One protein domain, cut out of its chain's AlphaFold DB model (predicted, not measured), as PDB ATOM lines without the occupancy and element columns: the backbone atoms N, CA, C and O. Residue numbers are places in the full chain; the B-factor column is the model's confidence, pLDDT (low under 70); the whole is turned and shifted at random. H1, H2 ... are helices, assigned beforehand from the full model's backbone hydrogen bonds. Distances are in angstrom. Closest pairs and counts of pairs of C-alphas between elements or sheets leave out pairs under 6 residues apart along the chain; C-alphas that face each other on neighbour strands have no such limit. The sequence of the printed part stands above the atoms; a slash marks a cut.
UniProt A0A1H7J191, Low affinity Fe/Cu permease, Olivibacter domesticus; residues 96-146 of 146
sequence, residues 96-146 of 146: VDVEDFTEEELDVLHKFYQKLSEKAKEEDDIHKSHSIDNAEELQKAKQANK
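AT A GLANCE: This is residues 96 to 146 of the 146 residues of the protein "Low affinity Fe/Cu permease" of Olivibacter domesticus (UniProt A0A1H7J191). One long helix, H1, follows a short opening stretch; after its last residue the chain folds back, and a shorter helix, H2, sticks out with residues 133 to 146. The two helices share no packed core. The printed part has 51 residues, with two named helices in the order H1, H2 and no named strand, and its class is all helix. It is loose, with a radius of gyration of the C-alphas of 13.9 A, and spans 39 by 26 by 15 A.

HOW THE PARTS SIT: H1, residues 103 to 122, and H2, residues 132 to 144, are apart. A short link of 9 residues joins them. Residues 121 to 127 stand free. In H1 and H2 every O i to N i+4 pair is within hydrogen-bond range.

IN THESE COORDINATES: H1 begins at C-alpha 103, (-34.149, 37.014, -17.832), and measures 28.9 A. H2 measures 18.4 A and ends at C-alpha 144, (-62.441, 60.506, -21.777).

THE WHOLE: The C-alphas farthest apart, of Glu 99 and Lys 146, are 40.5 A apart. The printed part has no cut. In this model, residues 123 to 146 have pLDDT under 70.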
ATOM      1  N   VAL A  96     -35.116  52.111 -20.231       83.19
ATOM      2  CA  VAL A  96     -34.101  52.647 -19.317       83.19
ATOM      3  C   VAL A  96     -33.718  51.564 -18.309       83.19
ATOM      4  O   VAL A  96     -34.601  50.912 -17.755       83.19
ATOM      5  N   ASP A  97     -32.411  51.391 -18.090       82.25
ATOM      6  CA  ASP A  97     -31.821  50.407 -17.165       82.25
ATOM      7  C   ASP A  97     -32.225  48.945 -17.475       82.25
ATOM      8  O   ASP A  97     -32.307  48.090 -16.593       82.25
ATOM      9  N   VAL A  98     -32.481  48.631 -18.753       86.62
ATOM     10  CA  VAL A  98     -32.891  47.286 -19.203       86.62
ATOM     11  C   VAL A  98     -31.825  46.212 -18.940       86.62
ATOM     12  O   VAL A  98     -32.138  45.028 -18.877       86.62
ATOM     13  N   GLU A  99     -30.561  46.602 -18.776       85.44
ATOM     14  CA  GLU A  99     -29.450  45.712 -18.426       85.44
ATOM     15  C   GLU A  99     -29.555  45.082 -17.032       85.44
ATOM     16  O   GLU A  99     -28.930  44.048 -16.796       85.44
ATOM     17  N   ASP A 100     -30.317  45.700 -16.127       87.31
ATOM     18  CA  ASP A 100     -30.487  45.238 -14.748       87.31
ATOM     19  C   ASP A 100     -31.698  44.295 -14.610       87.31
ATOM     20  O   ASP A 100     -31.970  43.780 -13.523       87.31
ATOM     21  N   PHE A 101     -32.428  44.054 -15.706       89.31
ATOM     22  CA  PHE A 101     -33.603  43.187 -15.717       89.31
ATOM     23  C   PHE A 101     -33.199  41.719 -15.592       89.31
ATOM     24  O   PHE A 101     -32.194  41.260 -16.143       89.31
ATOM     25  N   THR A 102     -34.040  40.953 -14.910       91.12
ATOM     26  CA  THR A 102     -33.951  39.493 -14.921       91.12
ATOM     27  C   THR A 102     -34.278  38.934 -16.307       91.12
ATOM     28  O   THR A 102     -34.925  39.577 -17.135       91.12
ATOM     29  N   GLU A 103     -33.861  37.694 -16.564       90.00
ATOM     30  CA  GLU A 103     -34.149  37.014 -17.832       90.00
ATOM     31  C   GLU A 103     -35.662  36.901 -18.091       90.00
ATOM     32  O   GLU A 103     -36.122  37.120 -19.208       90.00
ATOM     33  N   GLU A 104     -36.454  36.661 -17.041       91.38
ATOM     34  CA  GLU A 104     -37.919  36.606 -17.113       91.38
ATOM     35  C   GLU A 104     -38.526  37.962 -17.509       91.38
ATOM     36  O   GLU A 104     -39.413  38.027 -18.365       91.38
ATOM     37  N   GLU A 105     -38.032  39.060 -16.931       87.69
ATOM     38  CA  GLU A 105     -38.473  40.422 -17.259       87.69
ATOM     39  C   GLU A 105     -38.091  40.818 -18.690       87.69
ATOM     40  O   GLU A 105     -38.910  41.405 -19.409       87.69
ATOM     41  N   LEU A 106     -36.886  40.447 -19.137       90.44
ATOM     42  CA  LEU A 106     -36.446  40.626 -20.522       90.44
ATOM     43  C   LEU A 106     -37.343  39.861 -21.497       90.44
ATOM     44  O   LEU A 106     -37.723  40.411 -22.531       90.44
ATOM     45  N   ASP A 107     -37.735  38.632 -21.165       90.75
ATOM     46  CA  ASP A 107     -38.580  37.795 -22.021       90.75
ATOM     47  C   ASP A 107     -40.010  38.363 -22.140       90.75
ATOM     48  O   ASP A 107     -40.615  38.377 -23.220       90.75
ATOM     49  N   VAL A 108     -40.546  38.921 -21.047       88.62
ATOM     50  CA  VAL A 108     -41.819  39.664 -21.056       88.62
ATOM     51  C   VAL A 108     -41.717  40.915 -21.930       88.62
ATOM     52  O   VAL A 108     -42.605  41.163 -22.759       88.62
ATOM     53  N   LEU A 109     -40.643  41.694 -21.780       86.88
ATOM     54  CA  LEU A 109     -40.412  42.905 -22.567       86.88
ATOM     55  C   LEU A 109     -40.246  42.577 -24.059       86.88
ATOM     56  O   LEU A 109     -40.848  43.236 -24.910       86.88
ATOM     57  N   HIS A 110     -39.505  41.515 -24.376       87.25
ATOM     58  CA  HIS A 110     -39.310  41.022 -25.735       87.25
ATOM     59  C   HIS A 110     -40.640  40.636 -26.392       87.25
ATOM     60  O   HIS A 110     -40.979  41.157 -27.459       87.25
ATOM     61  N   LYS A 111     -41.458  39.812 -25.718       87.81
ATOM     62  CA  LYS A 111     -42.798  39.423 -26.201       87.81
ATOM     63  C   LYS A 111     -43.714  40.626 -26.407       87.81
ATOM     64  O   LYS A 111     -44.526  40.634 -27.334       87.81
ATOM     65  N   PHE A 112     -43.611  41.644 -25.554       83.69
ATOM     66  CA  PHE A 112     -44.371  42.878 -25.715       83.69
ATOM     67  C   PHE A 112     -43.990  43.618 -27.008       83.69
ATOM     68  O   PHE A 112     -44.875  43.951 -27.799       83.69
ATOM     69  N   TYR A 113     -42.695  43.837 -27.262       81.31
ATOM     70  CA  TYR A 113     -42.240  44.518 -28.482       81.31
ATOM     71  C   TYR A 113     -42.473  43.699 -29.746       81.31
ATOM     72  O   TYR A 113     -42.775  44.276 -30.790       81.31
ATOM     73  N   GLN A 114     -42.408  42.371 -29.655       84.31
ATOM     74  CA  GLN A 114     -42.785  41.494 -30.757       84.31
ATOM     75  C   GLN A 114     -44.250  41.718 -31.160       84.31
ATOM     76  O   GLN A 114     -44.527  41.993 -32.326       84.31
ATOM     77  N   LYS A 115     -45.176  41.729 -30.190       83.31
ATOM     78  CA  LYS A 115     -46.598  42.030 -30.442       83.31
ATOM     79  C   LYS A 115     -46.818  43.443 -30.985       83.31
ATOM     80  O   LYS A 115     -47.704  43.651 -31.810       83.31
ATOM     81  N   LEU A 116     -46.047  44.427 -30.516       79.06
ATOM     82  CA  LEU A 116     -46.106  45.797 -31.034       79.06
ATOM     83  C   LEU A 116     -45.663  45.845 -32.506       79.06
ATOM     84  O   LEU A 116     -46.325  46.478 -33.322       79.06
ATOM     85  N   SER A 117     -44.573  45.149 -32.841       79.00
ATOM     86  CA  SER A 117     -44.051  45.038 -34.207       79.00
ATOM     87  C   SER A 117     -45.042  44.343 -35.141       79.00
ATOM     88  O   SER A 117     -45.247  44.810 -36.255       79.00
ATOM     89  N   GLU A 118     -45.685  43.264 -34.688       81.12
ATOM     90  CA  GLU A 118     -46.733  42.565 -35.441       81.12
ATOM     91  C   GLU A 118     -47.906  43.500 -35.762       81.12
ATOM     92  O   GLU A 118     -48.265  43.644 -36.928       81.12
ATOM     93  N   LYS A 119     -48.419  44.233 -34.767       76.56
ATOM     94  CA  LYS A 119     -49.494  45.218 -34.982       76.56
ATOM     95  C   LYS A 119     -49.090  46.358 -35.916       76.56
ATOM     96  O   LYS A 119     -49.882  46.769 -36.754       76.56
ATOM     97  N   ALA A 120     -47.856  46.852 -35.809       71.75
ATOM     98  CA  ALA A 120     -47.346  47.901 -36.692       71.75
ATOM     99  C   ALA A 120     -47.144  47.423 -38.144       71.75
ATOM    100  O   ALA A 120     -47.103  48.247 -39.045       71.75
ATOM    101  N   LYS A 121     -47.007  46.112 -38.391       72.00
ATOM    102  CA  LYS A 121     -47.001  45.551 -39.756       72.00
ATOM    103  C   LYS A 121     -48.405  45.440 -40.351       72.00
ATOM    104  O   LYS A 121     -48.534  45.430 -41.569       72.00
ATOM    105  N   GLU A 122     -49.430  45.309 -39.511       71.69
ATOM    106  CA  GLU A 122     -50.836  45.270 -39.935       71.69
ATOM    107  C   GLU A 122     -51.389  46.678 -40.229       71.69
ATOM    108  O   GLU A 122     -52.274  46.831 -41.071       71.69
ATOM    109  N   GLU A 123     -50.853  47.714 -39.573       64.31
ATOM    110  CA  GLU A 123     -51.151  49.123 -39.846       64.31
ATOM    111  C   GLU A 123     -50.166  49.685 -40.897       64.31
ATOM    112  O   GLU A 123     -48.997  49.903 -40.605       64.31
ATOM    113  N   ASP A 124     -50.627  49.933 -42.129       53.69
ATOM    114  CA  ASP A 124     -49.843  50.381 -43.306       53.69
ATOM    115  C   ASP A 124     -49.311  51.840 -43.208       53.69
ATOM    116  O   ASP A 124     -49.452  52.651 -44.123       53.69
ATOM    117  N   ASP A 125     -48.741  52.229 -42.064       56.97
ATOM    118  CA  ASP A 125     -48.181  53.564 -41.813       56.97
ATOM    119  C   ASP A 125     -46.826  53.467 -41.095       56.97
ATOM    120  O   ASP A 125     -46.706  53.574 -39.873       56.97
ATOM    121  N   ILE A 126     -45.769  53.313 -41.895       55.84
ATOM    122  CA  ILE A 126     -44.368  53.204 -41.453       55.84
ATOM    123  C   ILE A 126     -43.818  54.469 -40.760       55.84
ATOM    124  O   ILE A 126     -42.678  54.465 -40.288       55.84
ATOM    125  N   HIS A 127     -44.581  55.567 -40.715       52.25
ATOM    126  CA  HIS A 127     -44.138  56.855 -40.173       52.25
ATOM    127  C   HIS A 127     -44.735  57.200 -38.802       52.25
ATOM    128  O   HIS A 127     -44.321  58.199 -38.191       52.25
ATOM    129  N   LYS A 128     -45.638  56.378 -38.251       54.16
ATOM    130  CA  LYS A 128     -46.104  56.559 -36.871       54.16
ATOM    131  C   LYS A 128     -45.132  55.947 -35.868       54.16
ATOM    132  O   LYS A 128     -44.879  54.751 -35.815       54.16
ATOM    133  N   SER A 129     -44.600  56.804 -35.004       52.94
ATOM    134  CA  SER A 129     -43.854  56.364 -33.831       52.94
ATOM    135  C   SER A 129     -44.831  55.830 -32.781       52.94
ATOM    136  O   SER A 129     -45.538  56.603 -32.135       52.94
ATOM    137  N   HIS A 130     -44.845  54.509 -32.607       57.44
ATOM    138  CA  HIS A 130     -45.588  53.813 -31.555       57.44
ATOM    139  C   HIS A 130     -44.809  53.846 -30.229       57.44
ATOM    140  O   HIS A 130     -44.433  52.816 -29.676       57.44
ATOM    141  N   SER A 131     -44.525  55.053 -29.736       57.62
ATOM    142  CA  SER A 131     -44.147  55.246 -28.334       57.62
ATOM    143  C   SER A 131     -45.287  54.737 -27.446       57.62
ATOM    144  O   SER A 131     -46.441  55.107 -27.680       57.62
ATOM    145  N   ILE A 132     -44.982  53.882 -26.463       53.47
ATOM    146  CA  ILE A 132     -45.983  53.282 -25.558       53.47
ATOM    147  C   ILE A 132     -46.783  54.378 -24.845       53.47
ATOM    148  O   ILE A 132     -48.009  54.285 -24.770       53.47
ATOM    149  N   ASP A 133     -46.106  55.444 -24.417       57.94
ATOM    150  CA  ASP A 133     -46.731  56.547 -23.684       57.94
ATOM    151  C   ASP A 133     -47.770  57.271 -24.551       57.94
ATOM    152  O   ASP A 133     -48.880  57.546 -24.101       57.94
ATOM    153  N   ASN A 134     -47.490  57.453 -25.847       56.31
ATOM    154  CA  ASN A 134     -48.462  58.041 -26.768       56.31
ATOM    155  C   ASN A 134     -49.655  57.113 -27.035       56.31
ATOM    156  O   ASN A 134     -50.768  57.603 -27.212       56.31
ATOM    157  N   ALA A 135     -49.456  55.793 -27.101       56.53
ATOM    158  CA  ALA A 135     -50.539  54.851 -27.388       56.53
ATOM    159  C   ALA A 135     -51.529  54.735 -26.215       56.53
ATOM    160  O   ALA A 135     -52.744  54.725 -26.442       56.53
ATOM    161  N   GLU A 136     -51.030  54.706 -24.975       58.12
ATOM    162  CA  GLU A 136     -51.878  54.696 -23.777       58.12
ATOM    163  C   GLU A 136     -52.533  56.057 -23.512       58.12
ATOM    164  O   GLU A 136     -53.724  56.096 -23.187       58.12
ATOM    165  N   GLU A 137     -51.826  57.178 -23.709       60.25
ATOM    166  CA  GLU A 137     -52.435  58.512 -23.612       60.25
ATOM    167  C   GLU A 137     -53.511  58.731 -24.684       60.25
ATOM    168  O   GLU A 137     -54.591  59.230 -24.368       60.25
ATOM    169  N   LEU A 138     -53.289  58.289 -25.929       57.50
ATOM    170  CA  LEU A 138     -54.299  58.355 -26.992       57.50
ATOM    171  C   LEU A 138     -55.518  57.476 -26.689       57.50
ATOM    172  O   LEU A 138     -56.642  57.867 -27.012       57.50
ATOM    173  N   GLN A 139     -55.330  56.303 -26.076       58.84
ATOM    174  CA  GLN A 139     -56.452  55.463 -25.650       58.84
ATOM    175  C   GLN A 139     -57.226  56.085 -24.481       58.84
ATOM    176  O   GLN A 139     -58.456  56.134 -24.543       58.84
ATOM    177  N   LYS A 140     -56.538  56.627 -23.467       62.53
ATOM    178  CA  LYS A 140     -57.173  57.343 -22.346       62.53
ATOM    179  C   LYS A 140     -57.915  58.598 -22.821       62.53
ATOM    180  O   LYS A 140     -59.065  58.802 -22.444       62.53
ATOM    181  N   ALA A 141     -57.323  59.388 -23.719       60.31
ATOM    182  CA  ALA A 141     -57.952  60.578 -24.296       60.31
ATOM    183  C   ALA A 141     -59.185  60.248 -25.159       60.31
ATOM    184  O   ALA A 141     -60.159  61.002 -25.167       60.31
ATOM    185  N   LYS A 142     -59.180  59.110 -25.867       59.41
ATOM    186  CA  LYS A 142     -60.353  58.624 -26.617       59.41
ATOM    187  C   LYS A 142     -61.463  58.085 -25.710       59.41
ATOM    188  O   LYS A 142     -62.625  58.172 -26.091       59.41
ATOM    189  N   GLN A 143     -61.129  57.542 -24.539       61.16
ATOM    190  CA  GLN A 143     -62.113  57.088 -23.548       61.16
ATOM    191  C   GLN A 143     -62.710  58.242 -22.731       61.16
ATOM    192  O   GLN A 143     -63.870  58.157 -22.356       61.16
ATOM    193  N   ALA A 144     -61.959  59.323 -22.496       62.34
ATOM    194  CA  ALA A 144     -62.441  60.506 -21.777       62.34
ATOM    195  C   ALA A 144     -63.359  61.425 -22.612       62.34
ATOM    196  O   ALA A 144     -64.080  62.240 -22.049       62.34
ATOM    197  N   ASN A 145     -63.329  61.304 -23.946       49.41
ATOM    198  CA  ASN A 145     -64.189  62.048 -24.881       49.41
ATOM    199  C   ASN A 145     -65.436  61.258 -25.326       49.41
ATOM    200  O   ASN A 145     -66.047  61.587 -26.346       49.41
ATOM    201  N   LYS A 146     -65.788  60.193 -24.601       44.25
ATOM    202  CA  LYS A 146     -66.983  59.377 -24.822       44.25
ATOM    203  C   LYS A 146     -67.906  59.497 -23.619       44.25
ATOM    204  O   LYS A 146     -69.131  59.517 -23.855       44.25
TER     205      LYS A 146